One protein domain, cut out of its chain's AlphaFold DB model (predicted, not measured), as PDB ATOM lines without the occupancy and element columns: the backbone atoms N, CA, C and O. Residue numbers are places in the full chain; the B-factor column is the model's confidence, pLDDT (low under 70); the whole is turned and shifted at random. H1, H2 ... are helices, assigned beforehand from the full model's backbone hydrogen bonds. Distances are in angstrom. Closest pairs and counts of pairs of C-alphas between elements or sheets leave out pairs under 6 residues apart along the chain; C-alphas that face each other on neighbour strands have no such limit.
ATOM      1  N   THR A  96     133.667 128.421 198.406       94.19
ATOM      2  CA  THR A  96     134.812 127.813 199.091       94.19
ATOM      3  C   THR A  96     136.119 128.361 198.522       94.19
ATOM      4  O   THR A  96     136.170 128.819 197.372       94.19
ATOM      5  N   ILE A  97     137.200 128.277 199.301       95.50
ATOM      6  CA  ILE A  97     138.531 128.683 198.838       95.50
ATOM      7  C   ILE A  97     139.015 127.807 197.672       95.50
ATOM      8  O   ILE A  97     139.566 128.330 196.704       95.50
ATOM      9  N   GLU A  98     138.757 126.495 197.704       96.19
ATOM     10  CA  GLU A  98     139.102 125.573 196.615       96.19
ATOM     11  C   GLU A  98     138.337 125.924 195.338       96.19
ATOM     12  O   GLU A  98     138.937 126.044 194.272       96.19
ATOM     13  N   GLY A  99     137.029 126.181 195.452       94.94
ATOM     14  CA  GLY A  99     136.198 126.559 194.310       94.94
ATOM     15  C   GLY A  99     136.657 127.868 193.667       94.94
ATOM     16  O   GLY A  99     136.674 127.989 192.440       94.94
ATOM     17  N   ALA A 100     137.088 128.835 194.480       95.62
ATOM     18  CA  ALA A 100     137.650 130.088 193.993       95.62
ATOM     19  C   ALA A 100     138.998 129.893 193.285       95.62
ATOM     20  O   ALA A 100     139.215 130.437 192.201       95.62
ATOM     21  N   ARG A 101     139.890 129.078 193.855       96.25
ATOM     22  CA  ARG A 101     141.190 128.745 193.255       96.25
ATOM     23  C   ARG A 101     141.038 128.031 191.921       96.25
ATOM     24  O   ARG A 101     141.644 128.461 190.942       96.25
ATOM     25  N   ASP A 102     140.189 127.013 191.860       95.88
ATOM     26  CA  ASP A 102     139.926 126.264 190.631       95.88
ATOM     27  C   ASP A 102     139.333 127.172 189.549       95.88
ATOM     28  O   ASP A 102     139.770 127.145 188.394       95.88
ATOM     29  N   ASN A 103     138.381 128.036 189.922       94.31
ATOM     30  CA  ASN A 103     137.818 129.028 189.011       94.31
ATOM     31  C   ASN A 103     138.893 129.990 188.488       94.31
ATOM     32  O   ASN A 103     138.957 130.245 187.286       94.31
ATOM     33  N   TYR A 104     139.759 130.500 189.366       95.12
ATOM     34  CA  TYR A 104     140.823 131.413 188.972       95.12
ATOM     35  C   TYR A 104     141.839 130.742 188.046       95.12
ATOM     36  O   TYR A 104     142.178 131.302 187.007       95.12
ATOM     37  N   VAL A 105     142.301 129.532 188.365       95.06
ATOM     38  CA  VAL A 105     143.233 128.786 187.505       95.06
ATOM     39  C   VAL A 105     142.632 128.571 186.120       95.06
ATOM     40  O   VAL A 105     143.290 128.850 185.119       95.06
ATOM     41  N   LYS A 106     141.369 128.140 186.060       93.06
ATOM     42  CA  LYS A 106     140.681 127.829 184.808       93.06
ATOM     43  C   LYS A 106     140.403 129.063 183.947       93.06
ATOM     44  O   LYS A 106     140.576 129.013 182.736       93.06
ATOM     45  N   GLU A 107     139.920 130.143 184.553       91.06
ATOM     46  CA  GLU A 107     139.346 131.272 183.809       91.06
ATOM     47  C   GLU A 107     140.281 132.492 183.756       91.06
ATOM     48  O   GLU A 107     140.025 133.440 183.008       91.06
ATOM     49  N   ARG A 108     141.325 132.534 184.600       91.44
ATOM     50  CA  ARG A 108     142.065 133.773 184.886       91.44
ATOM     51  C   ARG A 108     143.573 133.625 184.879       91.44
ATOM     52  O   ARG A 108     144.190 134.519 184.328       91.44
ATOM     53  N   ALA A 109     144.176 132.572 185.429       90.62
ATOM     54  CA  ALA A 109     145.621 132.536 185.698       90.62
ATOM     55  C   ALA A 109     146.506 132.735 184.453       90.62
ATOM     56  O   ALA A 109     147.484 133.477 184.506       90.62
ATOM     57  N   GLU A 110     146.132 132.155 183.308       89.12
ATOM     58  CA  GLU A 110     146.845 132.371 182.038       89.12
ATOM     59  C   GLU A 110     146.886 133.859 181.663       89.12
ATOM     60  O   GLU A 110     147.892 134.377 181.175       89.12
ATOM     61  N   ARG A 111     145.795 134.577 181.947       86.31
ATOM     62  CA  ARG A 111     145.648 136.002 181.670       86.31
ATOM     63  C   ARG A 111     146.204 136.871 182.807       86.31
ATOM     64  O   ARG A 111     146.838 137.866 182.519       86.31
ATOM     65  N   PHE A 112     145.967 136.510 184.055       90.06
ATOM     66  CA  PHE A 112     146.312 137.178 185.314       90.06
ATOM     67  C   PHE A 112     147.783 137.130 185.732       90.06
ATOM     68  O   PHE A 112     148.273 138.010 186.432       90.06
ATOM     69  N   GLY A 113     148.459 136.045 185.358       89.88
ATOM     70  CA  GLY A 113     149.478 135.465 186.226       89.88
ATOM     71  C   GLY A 113     148.837 134.631 187.344       89.88
ATOM     72  O   GLY A 113     147.623 134.636 187.535       89.88
ATOM     73  N   ALA A 114     149.663 133.878 188.073       91.62
ATOM     74  CA  ALA A 114     149.200 133.028 189.173       91.62
ATOM     75  C   ALA A 114     148.929 133.805 190.476       91.62
ATOM     76  O   ALA A 114     148.234 133.297 191.352       91.62
ATOM     77  N   ASP A 115     149.474 135.018 190.611       94.50
ATOM     78  CA  ASP A 115     149.270 135.855 191.793       94.50
ATOM     79  C   ASP A 115     147.861 136.476 191.787       94.50
ATOM     80  O   ASP A 115     147.529 137.345 190.975       94.50
ATOM     81  N   GLN A 116     147.019 136.019 192.713       96.94
ATOM     82  CA  GLN A 116     145.637 136.474 192.866       96.94
ATOM     83  C   GLN A 116     145.530 137.836 193.558       96.94
ATOM     84  O   GLN A 116     144.539 138.541 193.348       96.94
ATOM     85  N   LEU A 117     146.529 138.222 194.357       97.50
ATOM     86  CA  LEU A 117     146.508 139.422 195.190       97.50
ATOM     87  C   LEU A 117     146.278 140.716 194.387       97.50
ATOM     88  O   LEU A 117     145.358 141.464 194.739       97.50
ATOM     89  N   PRO A 118     147.007 141.005 193.288       97.38
ATOM     90  CA  PRO A 118     146.740 142.202 192.494       97.38
ATOM     91  C   PRO A 118     145.349 142.152 191.839       97.38
ATOM     92  O   PRO A 118     144.666 143.170 191.754       97.38
ATOM     93  N   VAL A 119     144.862 140.978 191.423       97.75
ATOM     94  CA  VAL A 119     143.522 140.867 190.821       97.75
ATOM     95  C   VAL A 119     142.424 141.103 191.861       97.75
ATOM     96  O   VAL A 119     141.426 141.763 191.559       97.75
ATOM     97  N   ALA A 120     142.601 140.611 193.088       98.06
ATOM     98  CA  ALA A 120     141.701 140.875 194.205       98.06
ATOM     99  C   ALA A 120     141.671 142.372 194.552       98.06
ATOM    100  O   ALA A 120     140.585 142.950 194.607       98.06
ATOM    101  N   ALA A 121     142.833 143.021 194.671       98.25
ATOM    102  CA  ALA A 121     142.934 144.460 194.925       98.25
ATOM    103  C   ALA A 121     142.266 145.298 193.822       98.25
ATOM    104  O   ALA A 121     141.500 146.217 194.111       98.25
ATOM    105  N   TYR A 122     142.474 144.943 192.549       97.88
ATOM    106  CA  TYR A 122     141.787 145.590 191.426       97.88
ATOM    107  C   TYR A 122     140.268 145.412 191.519       97.88
ATOM    108  O   TYR A 122     139.507 146.353 191.311       97.88
ATOM    109  N   SER A 123     139.815 144.211 191.877       97.06
ATOM    110  CA  SER A 123     138.393 143.915 192.055       97.06
ATOM    111  C   SER A 123     137.784 144.696 193.225       97.06
ATOM    112  O   SER A 123     136.626 145.092 193.146       97.06
ATOM    113  N   MET A 124     138.537 144.931 194.306       97.94
ATOM    114  CA  MET A 124     138.106 145.807 195.401       97.94
ATOM    115  C   MET A 124     137.966 147.249 194.925       97.94
ATOM    116  O   MET A 124     136.911 147.839 195.136       97.94
ATOM    117  N   MET A 125     138.977 147.781 194.228       97.56
ATOM    118  CA  MET A 125     138.949 149.135 193.662       97.56
ATOM    119  C   MET A 125     137.745 149.346 192.744       97.56
ATOM    120  O   MET A 125     137.075 150.373 192.838       97.56
ATOM    121  N   LEU A 126     137.411 148.361 191.904       95.62
ATOM    122  CA  LEU A 126     136.206 148.438 191.085       95.62
ATOM    123  C   LEU A 126     134.944 148.643 191.932       95.62
ATOM    124  O   LEU A 126     134.136 149.500 191.599       95.62
ATOM    125  N   ASP A 127     134.782 147.899 193.022       94.19
ATOM    126  CA  ASP A 127     133.546 147.921 193.811       94.19
ATOM    127  C   ASP A 127     133.431 149.124 194.754       94.19
ATOM    128  O   ASP A 127     132.319 149.571 195.034       94.19
ATOM    129  N   VAL A 128     134.553 149.649 195.260       95.88
ATOM    130  CA  VAL A 128     134.546 150.819 196.161       95.88
ATOM    131  C   VAL A 128     134.736 152.141 195.432       95.88
ATOM    132  O   VAL A 128     134.490 153.184 196.022       95.88
ATOM    133  N   TRP A 129     135.179 152.129 194.173       95.50
ATOM    134  CA  TRP A 129     135.495 153.343 193.423       95.50
ATOM    135  C   TRP A 129     134.922 153.320 192.006       95.50
ATOM    136  O   TRP A 129     133.918 153.983 191.753       95.50
ATOM    137  N   ARG A 130     135.502 152.550 191.077       92.88
ATOM    138  CA  ARG A 130     135.233 152.724 189.636       92.88
ATOM    139  C   ARG A 130     133.797 152.387 189.213       92.88
ATOM    140  O   ARG A 130     133.229 153.106 188.409       92.88
ATOM    141  N   ASN A 131     133.192 151.327 189.744       91.38
ATOM    142  CA  ASN A 131     131.831 150.889 189.400       91.38
ATOM    143  C   ASN A 131     130.789 151.459 190.372       91.38
ATOM    144  O   ASN A 131     129.909 150.746 190.856       91.38
ATOM    145  N   THR A 132     130.909 152.744 190.686       91.12
ATOM    146  CA  THR A 132     130.010 153.453 191.601       91.12
ATOM    147  C   THR A 132     129.516 154.750 190.951       91.12
ATOM    148  O   THR A 132     129.765 154.984 189.769       91.12
ATOM    149  N   ILE A 133     128.867 155.625 191.727       89.94
ATOM    150  CA  ILE A 133     128.489 156.988 191.308       89.94
ATOM    151  C   ILE A 133     129.685 157.821 190.797       89.94
ATOM    152  O   ILE A 133     129.508 158.809 190.091       89.94
ATOM    153  N   VAL A 134     130.920 157.405 191.103       91.94
ATOM    154  CA  VAL A 134     132.151 157.982 190.543       91.94
ATOM    155  C   VAL A 134     132.156 157.921 189.008       91.94
ATOM    156  O   VAL A 134     132.619 158.869 188.374       91.94
ATOM    157  N   GLU A 135     131.623 156.855 188.395       88.31
ATOM    158  CA  GLU A 135     131.552 156.751 186.930       88.31
ATOM    159  C   GLU A 135     130.607 157.803 186.349       88.31
ATOM    160  O   GLU A 135     130.918 158.391 185.319       88.31
ATOM    161  N   ASP A 136     129.505 158.112 187.037       83.94
ATOM    162  CA  ASP A 136     128.580 159.172 186.626       83.94
ATOM    163  C   ASP A 136     129.208 160.568 186.803       83.94
ATOM    164  O   ASP A 136     128.978 161.465 185.990       83.94
ATOM    165  N   ALA A 137     130.050 160.760 187.826       85.56
ATOM    166  CA  ALA A 137     130.806 162.003 188.021       85.56
ATOM    167  C   ALA A 137     131.901 162.221 186.954       85.56
ATOM    168  O   ALA A 137     132.304 163.364 186.701       85.56
ATOM    169  N   HIS A 138     132.378 161.135 186.343       87.56
ATOM    170  CA  HIS A 138     133.428 161.119 185.330       87.56
ATOM    171  C   HIS A 138     132.904 161.126 183.891       87.56
ATOM    172  O   HIS A 138     133.411 161.878 183.063       87.56
ATOM    173  N   ALA A 139     131.908 160.299 183.571       79.31
ATOM    174  CA  ALA A 139     131.388 160.162 182.220       79.31
ATOM    175  C   ALA A 139     130.857 161.511 181.714       79.31
ATOM    176  O   ALA A 139     130.111 162.200 182.406       79.31
ATOM    177  N   GLY A 140     131.186 161.873 180.469       55.72
ATOM    178  CA  GLY A 140     130.814 163.161 179.861       55.72
ATOM    179  C   GLY A 140     129.305 163.414 179.692       55.72
ATOM    180  O   GLY A 140     128.917 164.495 179.260       55.72
ATOM    181  N   SER A 141     128.445 162.443 180.026       52.66
ATOM    182  CA  SER A 141     126.988 162.617 180.169       52.66
ATOM    183  C   SER A 141     126.544 163.010 181.588       52.66
ATOM    184  O   SER A 141     125.345 163.147 181.829       52.66
ATOM    185  N   GLY A 142     127.489 163.158 182.519       56.12
ATOM    186  CA  GLY A 142     127.323 163.678 183.874       56.12
ATOM    187  C   GLY A 142     128.139 164.956 184.098       56.12
ATOM    188  O   GLY A 142     128.487 165.663 183.155       56.12
ATOM    189  N   LEU A 143     128.427 165.278 185.362       61.59
ATOM    190  CA  LEU A 143     128.969 166.576 185.795       61.59
ATOM    191  C   LEU A 143     130.367 166.928 185.222       61.59
ATOM    192  O   LEU A 143     130.824 168.051 185.439       61.59
ATOM    193  N   ASN A 144     131.038 165.996 184.526       77.94
ATOM    194  CA  ASN A 144     132.382 166.134 183.943       77.94
ATOM    195  C   ASN A 144     133.403 166.705 184.946       77.94
ATOM    196  O   ASN A 144     134.162 167.630 184.647       77.94
ATOM    197  N   ARG A 145     133.353 166.206 186.188       86.56
ATOM    198  CA  ARG A 145     134.145 166.744 187.308       86.56
ATOM    199  C   ARG A 145     135.534 166.142 187.389       86.56
ATOM    200  O   ARG A 145     136.429 166.766 187.955       86.56
ATOM    201  N   ILE A 146     135.684 164.916 186.901       93.19
ATOM    202  CA  ILE A 146     136.892 164.110 187.041       93.19
ATOM    203  C   ILE A 146     137.477 163.910 185.649       93.19
ATOM    204  O   ILE A 146     136.852 163.235 184.826       93.19
ATOM    205  N   SER A 147     138.655 164.486 185.394       93.62
ATOM    206  CA  SER A 147     139.371 164.229 184.140       93.62
ATOM    207  C   SER A 147     139.813 162.766 184.044       93.62
ATOM    208  O   SER A 147     139.844 162.043 185.045       93.62
ATOM    209  N   ASP A 148     140.160 162.303 182.845       93.81
ATOM    210  CA  ASP A 148     140.671 160.944 182.641       93.81
ATOM    211  C   ASP A 148     141.934 160.685 183.481       93.81
ATOM    212  O   ASP A 148     142.082 159.633 184.109       93.81
ATOM    213  N   GLY A 149     142.826 161.672 183.554       95.81
ATOM    214  CA  GLY A 149     144.045 161.647 184.346       95.81
ATOM    215  C   GLY A 149     143.767 161.624 185.844       95.81
ATOM    216  O   GLY A 149     144.366 160.827 186.569       95.81
ATOM    217  N   GLU A 150     142.810 162.428 186.319       96.31
ATOM    218  CA  GLU A 150     142.372 162.382 187.718       96.31
ATOM    219  C   GLU A 150     141.766 161.017 188.070       96.31
ATOM    220  O   GLU A 150     142.055 160.443 189.122       96.31
ATOM    221  N   MET A 151     140.966 160.459 187.165       95.38
ATOM    222  CA  MET A 151     140.362 159.145 187.321       95.38
ATOM    223  C   MET A 151     141.419 158.030 187.345       95.38
ATOM    224  O   MET A 151     141.347 157.134 188.187       95.38
ATOM    225  N   MET A 152     142.426 158.080 186.468       96.69
ATOM    226  CA  MET A 152     143.539 157.126 186.466       96.69
ATOM    227  C   MET A 152     144.326 157.179 187.778       96.69
ATOM    228  O   MET A 152     144.567 156.132 188.381       96.69
ATOM    229  N   ALA A 153     144.681 158.379 188.241       97.12
ATOM    230  CA  ALA A 153     145.362 158.569 189.517       97.12
ATOM    231  C   ALA A 153     144.535 158.018 190.688       97.12
ATOM    232  O   ALA A 153     145.043 157.229 191.483       97.12
ATOM    233  N   ALA A 154     143.242 158.347 190.763       96.25
ATOM    234  CA  ALA A 154     142.367 157.840 191.817       96.25
ATOM    235  C   ALA A 154     142.262 156.305 191.800       96.25
ATOM    236  O   ALA A 154     142.427 155.664 192.837       96.25
ATOM    237  N   ASN A 155     142.057 155.703 190.620       96.81
ATOM    238  CA  ASN A 155     141.998 154.247 190.459       96.81
ATOM    239  C   ASN A 155     143.273 153.572 190.990       96.81
ATOM    240  O   ASN A 155     143.197 152.571 191.702       96.81
ATOM    241  N   VAL A 156     144.446 154.113 190.650       97.56
ATOM    242  CA  VAL A 156     145.738 153.568 191.092       97.56
ATOM    243  C   VAL A 156     145.934 153.740 192.600       97.56
ATOM    244  O   VAL A 156     146.387 152.798 193.250       97.56
ATOM    245  N   ALA A 157     145.557 154.888 193.170       96.75
ATOM    246  CA  ALA A 157     145.653 155.131 194.607       96.75
ATOM    247  C   ALA A 157     144.770 154.161 195.411       96.75
ATOM    248  O   ALA A 157     145.264 153.476 196.308       96.75
ATOM    249  N   VAL A 158     143.489 154.025 195.042       97.06
ATOM    250  CA  VAL A 158     142.555 153.076 195.680       97.06
ATOM    251  C   VAL A 158     143.070 151.644 195.547       97.06
ATOM    252  O   VAL A 158     143.042 150.880 196.512       97.06
ATOM    253  N   PHE A 159     143.554 151.265 194.361       97.88
ATOM    254  CA  PHE A 159     144.142 149.949 194.134       97.88
ATOM    255  C   PHE A 159     145.334 149.689 195.052       97.88
ATOM    256  O   PHE A 159     145.407 148.609 195.639       97.88
ATOM    257  N   ARG A 160     146.255 150.653 195.192       96.75
ATOM    258  CA  ARG A 160     147.427 150.498 196.056       96.75
ATOM    259  C   ARG A 160     147.013 150.317 197.511       96.75
ATOM    260  O   ARG A 160     147.474 149.357 198.117       96.75
ATOM    261  N   LEU A 161     146.099 151.146 198.017       96.50
ATOM    262  CA  LEU A 161     145.564 151.014 199.378       96.50
ATOM    263  C   LEU A 161     144.931 149.636 199.604       96.50
ATOM    264  O   LEU A 161     145.266 148.944 200.562       96.50
ATOM    265  N   CYS A 162     144.082 149.174 198.678       97.88
ATOM    266  CA  CYS A 162     143.489 147.837 198.762       97.88
ATOM    267  C   CYS A 162     144.564 146.739 198.743       97.88
ATOM    268  O   CYS A 162     144.482 145.773 199.495       97.88
ATOM    269  N   ARG A 163     145.583 146.873 197.889       97.94
ATOM    270  CA  ARG A 163     146.676 145.906 197.769       97.94
ATOM    271  C   ARG A 163     147.507 145.830 199.048       97.94
ATOM    272  O   ARG A 163     147.785 144.732 199.517       97.94
ATOM    273  N   GLU A 164     147.893 146.977 199.594       97.50
ATOM    274  CA  GLU A 164     148.658 147.084 200.838       97.50
ATOM    275  C   GLU A 164     147.874 146.509 202.016       97.50
ATOM    276  O   GLU A 164     148.418 145.701 202.766       97.50
ATOM    277  N   PHE A 165     146.576 146.813 202.106       97.81
ATOM    278  CA  PHE A 165     145.671 146.200 203.074       97.81
ATOM    279  C   PHE A 165     145.675 144.665 202.975       97.81
ATOM    280  O   PHE A 165     145.925 143.990 203.974       97.81
ATOM    281  N   LEU A 166     145.481 144.101 201.775       98.19
ATOM    282  CA  LEU A 166     145.489 142.645 201.571       98.19
ATOM    283  C   LEU A 166     146.831 142.004 201.956       98.19
ATOM    284  O   LEU A 166     146.850 140.890 202.475       98.19
ATOM    285  N   MET A 167     147.951 142.702 201.739       97.88
ATOM    286  CA  MET A 167     149.285 142.224 202.115       97.88
ATOM    287  C   MET A 167     149.505 142.148 203.632       97.88
ATOM    288  O   MET A 167     150.389 141.410 204.064       97.88
ATOM    289  N   THR A 168     148.729 142.875 204.443       97.25
ATOM    290  CA  THR A 168     148.817 142.762 205.912       97.25
ATOM    291  C   THR A 168     148.349 141.399 206.418       97.25
ATOM    292  O   THR A 168     148.807 140.951 207.467       97.25
ATOM    293  N   GLY A 169     147.439 140.750 205.682       95.94
ATOM    294  CA  GLY A 169     146.818 139.489 206.077       95.94
ATOM    295  C   GLY A 169     145.948 139.573 207.337       95.94
ATOM    296  O   GLY A 169     145.605 138.525 207.872       95.94
ATOM    297  N   ASP A 170     145.605 140.771 207.826       95.50
ATOM    298  CA  ASP A 170     144.795 140.982 209.035       95.50
ATOM    299  C   ASP A 170     143.289 140.956 208.689       95.50
ATOM    300  O   ASP A 170     142.795 141.914 208.091       95.50
ATOM    301  N   PRO A 171     142.536 139.893 209.050       94.94
ATOM    302  CA  PRO A 171     141.111 139.785 208.726       94.94
ATOM    303  C   PRO A 171     140.214 140.564 209.699       94.94
ATOM    304  O   PRO A 171     138.990 140.549 209.549       94.94
ATOM    305  N   SER A 172     140.784 141.192 210.735       94.38
ATOM    306  CA  SER A 172     139.999 141.797 211.806       94.38
ATOM    307  C   SER A 172     139.176 142.982 211.309       94.38
ATOM    308  O   SER A 172     139.624 143.803 210.507       94.38
ATOM    309  N   ARG A 173     137.981 143.161 211.874       94.31
ATOM    310  CA  ARG A 173     137.155 144.351 211.622       94.31
ATOM    311  C   ARG A 173     137.880 145.658 211.914       94.31
ATOM    312  O   ARG A 173     137.628 146.652 211.242       94.31
ATOM    313  N   ALA A 174     138.814 145.666 212.865       95.81
ATOM    314  CA  ALA A 174     139.658 146.828 213.122       95.81
ATOM    315  C   ALA A 174     140.541 147.184 211.913       95.81
ATOM    316  O   ALA A 174     140.722 148.365 211.635       95.81
ATOM    317  N   ALA A 175     141.070 146.200 211.180       95.94
ATOM    318  CA  ALA A 175     141.825 146.439 209.952       95.94
ATOM    319  C   ALA A 175     140.945 146.996 208.832       95.94
ATOM    320  O   ALA A 175     141.319 147.972 208.186       95.94
ATOM    321  N   TRP A 176     139.746 146.440 208.659       96.50
ATOM    322  CA  TRP A 176     138.773 146.943 207.689       96.50
ATOM    323  C   TRP A 176     138.313 148.372 207.984       96.50
ATOM    324  O   TRP A 176     138.148 149.162 207.058       96.50
ATOM    325  N   LEU A 177     138.129 148.721 209.261       94.38
ATOM    326  CA  LEU A 177     137.818 150.090 209.676       94.38
ATOM    327  C   LEU A 177     138.983 151.053 209.405       94.38
ATOM    328  O   LEU A 177     138.735 152.176 208.988       94.38
ATOM    329  N   ARG A 178     140.242 150.618 209.551       94.69
ATOM    330  CA  ARG A 178     141.398 151.441 209.147       94.69
ATOM    331  C   ARG A 178     141.417 151.696 207.640       94.69
ATOM    332  O   ARG A 178     141.561 152.840 207.233       94.69
ATOM    333  N   LEU A 179     141.190 150.665 206.818       95.06
ATOM    334  CA  LEU A 179     141.068 150.839 205.364       95.06
ATOM    335  C   LEU A 179     139.908 151.781 205.004       95.06
ATOM    336  O   LEU A 179     140.029 152.597 204.095       95.06
ATOM    337  N   LEU A 180     138.781 151.671 205.714       93.31
ATOM    338  CA  LEU A 180     137.644 152.572 205.552       93.31
ATOM    339  C   LEU A 180     138.046 154.027 205.816       93.31
ATOM    340  O   LEU A 180     137.758 154.890 204.987       93.31
ATOM    341  N   ASP A 181     138.722 154.280 206.934       91.38
ATOM    342  CA  ASP A 181     139.184 155.610 207.325       91.38
ATOM    343  C   ASP A 181     140.185 156.178 206.307       91.38
ATOM    344  O   ASP A 181     140.030 157.316 205.866       91.38
ATOM    345  N   GLU A 182     141.152 155.375 205.855       91.81
ATOM    346  CA  GLU A 182     142.139 155.764 204.837       91.81
ATOM    347  C   GLU A 182     141.504 156.065 203.471       91.81
ATOM    348  O   GLU A 182     141.960 156.944 202.742       91.81
ATOM    349  N   LEU A 183     140.442 155.349 203.097       89.50
ATOM    350  CA  LEU A 183     139.779 155.541 201.809       89.50
ATOM    351  C   LEU A 183     138.836 156.749 201.823       89.50
ATOM    352  O   LEU A 183     138.731 157.461 200.824       89.50
ATOM    353  N   ILE A 184     138.140 156.968 202.940       86.88
ATOM    354  CA  ILE A 184     137.047 157.935 203.032       86.88
ATOM    355  C   ILE A 184     137.499 159.272 203.616       86.88
ATOM    356  O   ILE A 184     137.057 160.302 203.124       86.88
ATOM    357  N   LEU A 185     138.329 159.324 204.662       78.75
ATOM    358  CA  LEU A 185     138.500 160.572 205.414       78.75
ATOM    359  C   LEU A 185     139.086 161.708 204.544       78.75
ATOM    360  O   LEU A 185     140.163 161.550 203.981       78.75
ATOM    361  N   PRO A 186     138.466 162.905 204.474       62.38
ATOM    362  CA  PRO A 186     138.844 163.937 203.494       62.38
ATOM    363  C   PRO A 186     140.265 164.510 203.629       62.38
ATOM    364  O   PRO A 186     140.795 165.085 202.676       62.38
ATOM    365  N   VAL A 187     140.855 164.438 204.828       61.22
ATOM    366  CA  VAL A 187     142.151 165.067 205.151       61.22
ATOM    367  C   VAL A 187     143.320 164.110 204.912       61.22
ATOM    368  O   VAL A 187     144.348 164.528 204.372       61.22
ATOM    369  N   GLU A 188     143.152 162.847 205.300       66.06
ATOM    370  CA  GLU A 188     144.169 161.794 205.161       66.06
ATOM    371  C   GLU A 188     143.936 160.890 203.948       66.06
ATOM    372  O   GLU A 188     144.821 160.127 203.577       66.06
ATOM    373  N   GLY A 189     142.773 161.009 203.309       73.19
ATOM    374  CA  GLY A 189     142.374 160.169 202.196       73.19
ATOM    375  C   GLY A 189     143.084 160.480 200.886       73.19
ATOM    376  O   GLY A 189     143.988 161.316 200.789       73.19
ATOM    377  N   ILE A 190     142.641 159.782 199.846       87.06
ATOM    378  CA  ILE A 190     143.265 159.800 198.522       87.06
ATOM    379  C   ILE A 190     143.333 161.226 197.959       87.06
ATOM    380  O   ILE A 190     142.317 161.911 197.793       87.06
ATOM    381  N   LYS A 191     144.558 161.641 197.619       90.19
ATOM    382  CA  LYS A 191     144.851 162.893 196.916       90.19
ATOM    383  C   LYS A 191     145.182 162.609 195.462       90.19
ATOM    384  O   LYS A 191     145.984 161.732 195.161       90.19
ATOM    385  N   VAL A 192     144.582 163.394 194.579       91.06
ATOM    386  CA  VAL A 192     144.756 163.340 193.132       91.06
ATOM    387  C   VAL A 192     145.188 164.726 192.673       91.06
ATOM    388  O   VAL A 192     144.385 165.660 192.593       91.06
ATOM    389  N   GLY A 193     146.494 164.895 192.455       89.56
ATOM    390  CA  GLY A 193     147.085 166.220 192.283       89.56
ATOM    391  C   GLY A 193     146.800 167.114 193.497       89.56
ATOM    392  O   GLY A 193     147.180 166.794 194.622       89.56
ATOM    393  N   SER A 194     146.117 168.240 193.276       89.88
ATOM    394  CA  SER A 194     145.747 169.188 194.337       89.88
ATOM    395  C   SER A 194     144.378 168.938 194.976       89.88
ATOM    396  O   SER A 194     144.006 169.680 195.881       89.88
ATOM    397  N   ARG A 195     143.603 167.964 194.486       91.56
ATOM    398  CA  ARG A 195     142.224 167.686 194.917       91.56
ATOM    399  C   ARG A 195     142.170 166.412 195.754       91.56
ATOM    400  O   ARG A 195     142.935 165.481 195.511       91.56
ATOM    401  N   ASN A 196     141.256 166.346 196.715       91.25
ATOM    402  CA  ASN A 196     140.894 165.088 197.374       91.25
ATOM    403  C   ASN A 196     139.614 164.494 196.760       91.25
ATOM    404  O   ASN A 196     138.957 165.114 195.923       91.25
ATOM    405  N   VAL A 197     139.234 163.292 197.193       91.12
ATOM    406  CA  VAL A 197     138.019 162.608 196.718       91.12
ATOM    407  C   VAL A 197     136.737 163.430 196.924       91.12
ATOM    408  O   VAL A 197     135.863 163.423 196.055       91.12
ATOM    409  N   ALA A 198     136.623 164.174 198.028       91.25
ATOM    410  CA  ALA A 198     135.470 165.036 198.274       91.25
ATOM    411  C   ALA A 198     135.383 166.179 197.249       91.25
ATOM    412  O   ALA A 198     134.299 166.456 196.736       91.25
ATOM    413  N   ASP A 199     136.516 166.776 196.870       91.19
ATOM    414  CA  ASP A 199     136.579 167.776 195.801       91.19
ATOM    415  C   ASP A 199     136.184 167.164 194.448       91.19
ATOM    416  O   ASP A 199     135.414 167.771 193.690       91.19
ATOM    417  N   LEU A 200     136.682 165.949 194.151       91.50
ATOM    418  CA  LEU A 200     136.355 165.224 192.920       91.50
ATOM    419  C   LEU A 200     134.839 165.004 192.791       91.50
ATOM    420  O   LEU A 200     134.241 165.363 191.774       91.50
ATOM    421  N   LEU A 201     134.211 164.461 193.834       90.56
ATOM    422  CA  LEU A 201     132.821 164.005 193.784       90.56
ATOM    423  C   LEU A 201     131.791 165.085 194.117       90.56
ATOM    424  O   LEU A 201     130.649 164.990 193.666       90.56
ATOM    425  N   GLY A 202     132.169 166.123 194.866       89.94
ATOM    426  CA  GLY A 202     131.255 167.187 195.273       89.94
ATOM    427  C   GLY A 202     130.028 166.637 196.003       89.94
ATOM    428  O   GLY A 202     130.149 165.937 197.006       89.94
ATOM    429  N   GLU A 203     128.833 166.928 195.488       88.62
ATOM    430  CA  GLU A 203     127.563 166.488 196.083       88.62
ATOM    431  C   GLU A 203     127.379 164.960 196.122       88.62
ATOM    432  O   GLU A 203     126.691 164.451 197.006       88.62
ATOM    433  N   HIS A 204     128.055 164.213 195.242       90.19
ATOM    434  CA  HIS A 204     127.999 162.746 195.218       90.19
ATOM    435  C   HIS A 204     128.905 162.078 196.255       90.19
ATOM    436  O   HIS A 204     128.841 160.861 196.436       90.19
ATOM    437  N   TYR A 205     129.746 162.847 196.952       91.75
ATOM    438  CA  TYR A 205     130.703 162.304 197.911       91.75
ATOM    439  C   TYR A 205     130.021 161.469 199.004       91.75
ATOM    440  O   TYR A 205     130.455 160.357 199.288       91.75
ATOM    441  N   GLN A 206     128.916 161.957 199.576       92.31
ATOM    442  CA  GLN A 206     128.204 161.254 200.649       92.31
ATOM    443  C   GLN A 206     127.580 159.934 200.171       92.31
ATOM    444  O   GLN A 206     127.578 158.944 200.903       92.31
ATOM    445  N   GLU A 207     127.045 159.913 198.949       91.88
ATOM    446  CA  GLU A 207     126.467 158.712 198.344       91.88
ATOM    447  C   GLU A 207     127.548 157.660 198.078       91.88
ATOM    448  O   GLU A 207     127.408 156.505 198.489       91.88
ATOM    449  N   TRP A 208     128.657 158.079 197.461       94.19
ATOM    450  CA  TRP A 208     129.825 157.230 197.249       94.19
ATOM    451  C   TRP A 208     130.359 156.670 198.570       94.19
ATOM    452  O   TRP A 208     130.532 155.459 198.697       94.19
ATOM    453  N   MET A 209     130.545 157.534 199.570       94.75
ATOM    454  CA  MET A 209     131.056 157.179 200.893       94.75
ATOM    455  C   MET A 209     130.205 156.088 201.550       94.75
ATOM    456  O   MET A 209     130.736 155.087 202.030       94.75
ATOM    457  N   ASN A 210     128.878 156.241 201.529       92.81
ATOM    458  CA  ASN A 210     127.953 155.245 202.069       92.81
ATOM    459  C   ASN A 210     128.054 153.904 201.322       92.81
ATOM    460  O   ASN A 210     128.012 152.841 201.947       92.81
ATOM    461  N   SER A 211     128.196 153.943 199.993       91.62
ATOM    462  CA  SER A 211     128.357 152.744 199.164       91.62
ATOM    463  C   SER A 211     129.674 152.019 199.462       91.62
ATOM    464  O   SER A 211     129.667 150.823 199.757       91.62
ATOM    465  N   ALA A 212     130.794 152.748 199.474       94.44
ATOM    466  CA  ALA A 212     132.117 152.213 199.782       94.44
ATOM    467  C   ALA A 212     132.166 151.618 201.199       94.44
ATOM    468  O   ALA A 212     132.615 150.484 201.376       94.44
ATOM    469  N   ALA A 213     131.610 152.326 202.190       94.69
ATOM    470  CA  ALA A 213     131.495 151.838 203.561       94.69
ATOM    471  C   ALA A 213     130.670 150.554 203.656       94.69
ATOM    472  O   ALA A 213     131.076 149.597 204.314       94.69
ATOM    473  N   SER A 214     129.535 150.496 202.957       92.12
ATOM    474  CA  SER A 214     128.694 149.300 202.911       92.12
ATOM    475  C   SER A 214     129.424 148.097 202.304       92.12
ATOM    476  O   SER A 214     129.235 146.975 202.777       92.12
ATOM    477  N   SER A 215     130.237 148.307 201.265       93.12
ATOM    478  CA  SER A 215     131.039 147.249 200.638       93.12
ATOM    479  C   SER A 215     132.146 146.749 201.568       93.12
ATOM    480  O   SER A 215     132.258 145.543 201.780       93.12
ATOM    481  N   LEU A 216     132.909 147.660 202.179       95.25
ATOM    482  CA  LEU A 216     133.998 147.312 203.098       95.25
ATOM    483  C   LEU A 216     133.491 146.607 204.360       95.25
ATOM    484  O   LEU A 216     134.072 145.609 204.773       95.25
ATOM    485  N   MET A 217     132.385 147.071 204.950       94.56
ATOM    486  CA  MET A 217     131.808 146.421 206.134       94.56
ATOM    487  C   MET A 217     131.220 145.049 205.818       94.56
ATOM    488  O   MET A 217     131.338 144.142 206.632       94.56
ATOM    489  N   TYR A 218     130.667 144.856 204.619       92.56
ATOM    490  CA  TYR A 218     130.275 143.519 204.179       92.56
ATOM    491  C   TYR A 218     131.480 142.576 204.093       92.56
ATOM    492  O   TYR A 218     131.388 141.436 204.533       92.56
ATOM    493  N   TRP A 219     132.615 143.036 203.563       95.50
ATOM    494  CA  TRP A 219     133.830 142.221 203.523       95.50
ATOM    495  C   TRP A 219     134.396 141.947 204.917       95.50
ATOM    496  O   TRP A 219     134.782 140.813 205.177       95.50
ATOM    497  N   ALA A 220     134.339 142.926 205.822       95.44
ATOM    498  CA  ALA A 220     134.694 142.732 207.224       95.44
ATOM    499  C   ALA A 220     133.847 141.637 207.884       95.44
ATOM    500  O   ALA A 220     134.390 140.704 208.466       95.44
ATOM    501  N   ASP A 221     132.522 141.703 207.728       93.44
ATOM    502  CA  ASP A 221     131.609 140.703 208.286       93.44
ATOM    503  C   ASP A 221     131.833 139.308 207.666       93.44
ATOM    504  O   ASP A 221     131.578 138.295 208.317       93.44
ATOM    505  N   LEU A 222     132.301 139.225 206.411       93.06
ATOM    506  CA  LEU A 222     132.675 137.951 205.796       93.06
ATOM    507  C   LEU A 222     133.938 137.370 206.422       93.06
ATOM    508  O   LEU A 222     133.925 136.179 206.715       93.06
ATOM    509  N   THR A 223     134.984 138.177 206.618       93.94
ATOM    510  CA  THR A 223     136.283 137.690 207.109       93.94
ATOM    511  C   THR A 223     136.376 137.565 208.631       93.94
ATOM    512  O   THR A 223     137.356 137.047 209.152       93.94
ATOM    513  N   GLU A 224     135.374 138.045 209.374       87.81
ATOM    514  CA  GLU A 224     135.232 137.763 210.811       87.81
ATOM    515  C   GLU A 224     134.724 136.337 211.090       87.81
ATOM    516  O   GLU A 224     134.750 135.884 212.236       87.81
ATOM    517  N   ARG A 225     134.238 135.618 210.071       80.50
ATOM    518  CA  ARG A 225     133.720 134.252 210.224       80.50
ATOM    519  C   ARG A 225     134.880 133.264 210.320       80.50
ATOM    520  O   ARG A 225     135.860 133.385 209.596       80.50
ATOM    521  N   GLU A 226     134.750 132.261 211.188       72.50
ATOM    522  CA  GLU A 226     135.822 131.286 211.458       72.50
ATOM    523  C   GLU A 226     136.278 130.494 210.216       72.50
ATOM    524  O   GLU A 226     137.382 129.955 210.211       72.50
ATOM    525  N   ASP A 227     135.451 130.420 209.170       83.44
ATOM    526  CA  ASP A 227     135.711 129.701 207.922       83.44
ATOM    527  C   ASP A 227     136.257 130.574 206.778       83.44
ATOM    528  O   ASP A 227     136.616 130.040 205.728       83.44
ATOM    529  N   HIS A 228     136.354 131.893 206.967       91.00
ATOM    530  CA  HIS A 228     136.740 132.849 205.930       91.00
ATOM    531  C   HIS A 228     137.853 133.772 206.435       91.00
ATOM    532  O   HIS A 228     137.598 134.808 207.035       91.00
ATOM    533  N   ASP A 229     139.109 133.435 206.163       93.75
ATOM    534  CA  ASP A 229     140.241 134.314 206.458       93.75
ATOM    535  C   ASP A 229     140.607 135.216 205.259       93.75
ATOM    536  O   ASP A 229     139.898 135.292 204.245       93.75
ATOM    537  N   MET A 230     141.734 135.931 205.357       96.44
ATOM    538  CA  MET A 230     142.206 136.769 204.252       96.44
ATOM    539  C   MET A 230     142.667 135.972 203.029       96.44
ATOM    540  O   MET A 230     142.592 136.487 201.911       96.44
ATOM    541  N   GLU A 231     143.115 134.730 203.205       96.62
ATOM    542  CA  GLU A 231     143.502 133.864 202.092       96.62
ATOM    543  C   GLU A 231     142.267 133.478 201.271       96.62
ATOM    544  O   GLU A 231     142.259 133.627 200.043       96.62
ATOM    545  N   TRP A 232     141.190 133.077 201.957       97.44
ATOM    546  CA  TRP A 232     139.876 132.872 201.355       97.44
ATOM    547  C   TRP A 232     139.402 134.135 200.634       97.44
ATOM    548  O   TRP A 232     139.015 134.070 199.463       97.44
ATOM    549  N   PHE A 233     139.490 135.300 201.285       97.62
ATOM    550  CA  PHE A 233     139.022 136.552 200.697       97.62
ATOM    551  C   PHE A 233     139.762 136.882 199.399       97.62
ATOM    552  O   PHE A 233     139.118 137.203 198.402       97.62
ATOM    553  N   ILE A 234     141.095 136.773 199.373       98.25
ATOM    554  CA  ILE A 234     141.901 137.024 198.168       98.25
ATOM    555  C   ILE A 234     141.507 136.055 197.050       98.25
ATOM    556  O   ILE A 234     141.263 136.493 195.918       98.25
ATOM    557  N   ALA A 235     141.389 134.761 197.365       97.38
ATOM    558  CA  ALA A 235     141.019 133.743 196.391       97.38
ATOM    559  C   ALA A 235     139.659 134.054 195.756       97.38
ATOM    560  O   ALA A 235     139.563 134.166 194.533       97.38
ATOM    561  N   VAL A 236     138.629 134.289 196.574       96.62
ATOM    562  CA  VAL A 236     137.267 134.582 196.107       96.62
ATOM    563  C   VAL A 236     137.211 135.928 195.388       96.62
ATOM    564  O   VAL A 236     136.690 136.021 194.276       96.62
ATOM    565  N   LYS A 237     137.779 136.990 195.968       96.75
ATOM    566  CA  LYS A 237     137.677 138.348 195.421       96.75
ATOM    567  C   LYS A 237     138.331 138.474 194.045       96.75
ATOM    568  O   LYS A 237     137.811 139.187 193.182       96.75
ATOM    569  N   SER A 238     139.412 137.733 193.805       96.62
ATOM    570  CA  SER A 238     140.101 137.679 192.511       96.62
ATOM    571  C   SER A 238     139.229 137.138 191.356       96.62
ATOM    572  O   SER A 238     139.538 137.365 190.179       96.62
ATOM    573  N   CYS A 239     138.095 136.494 191.665       94.19
ATOM    574  CA  CYS A 239     137.133 135.976 190.691       94.19
ATOM    575  C   CYS A 239     136.110 137.009 190.179       94.19
ATOM    576  O   CYS A 239     135.381 136.703 189.228       94.19
TER     577      CYS A 239
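Overview. This is residues 96 to 239 of the 330 residues of an uncharacterized protein of Nocardia puris (UniProt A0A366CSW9). Three helices, H4, H5 and H6, run side by side in alternating directions, their centres in a triangle, and H2 crosses H4 and H6 on the side away from H5. H7 packs on H2 at one end, with kinked H1 beyond it; H3 packs on H6 at the other end. The printed part has 144 residues, with seven named helices, H1 to H7 in order, and no named strand: all helix. It is compact, with a radius of gyration of the C-alphas of 15.6 A and spans of 43 by 34 by 22 A.

Along the chain. H1, residues 97 to 112, begins at C-alpha (138.531, 128.683, 198.838) and has a kink of 55 degrees near residue 106. H2 is residues 116 to 130, 19.6 A; H3, 133 to 138; H4, 148 to 168, 30.6 A; H5, 173 to 184, 16.1 A. H6, residues 197 to 223, 27.1 A, has a kink of 112 degrees near residue 204. H7, residues 230 to 237, ends at (137.677, 138.348, 195.421).

Arrangement. H2 touches H4 at a steep tilt of 48 degrees, closest at C-alphas 121 and 163, 4.9 A. With residues 127 to 129 alone it touches H6, C-alphas 128 and 212 being closest at 4.6 A. H4 and H5 form a hairpin, closest at C-alphas 165 and 179, 6.9 A; H5 and H6 form another, at 173 and 220, 5.3 A. H7 touches H2 at C-alphas 237 and 120, 4.9 A, and H1 at 236 and 100, 5.0 A. H3 touches H6, closest at C-alphas 133 and 208, 6.1 A. Every O i to N i+4 pair is within hydrogen-bond range in H2, H3, H4, H5 and H7, against 9 of 12 in H1 and 18 of 23 in H6.

Size, cuts and confidence. The farthest C-alphas, Gly 140 and Glu 226, are 45.2 A apart. The printed part has no cut; the link H5 to H6 is long. Residues 140 to 143 and 186 to 188 have pLDDT under 70.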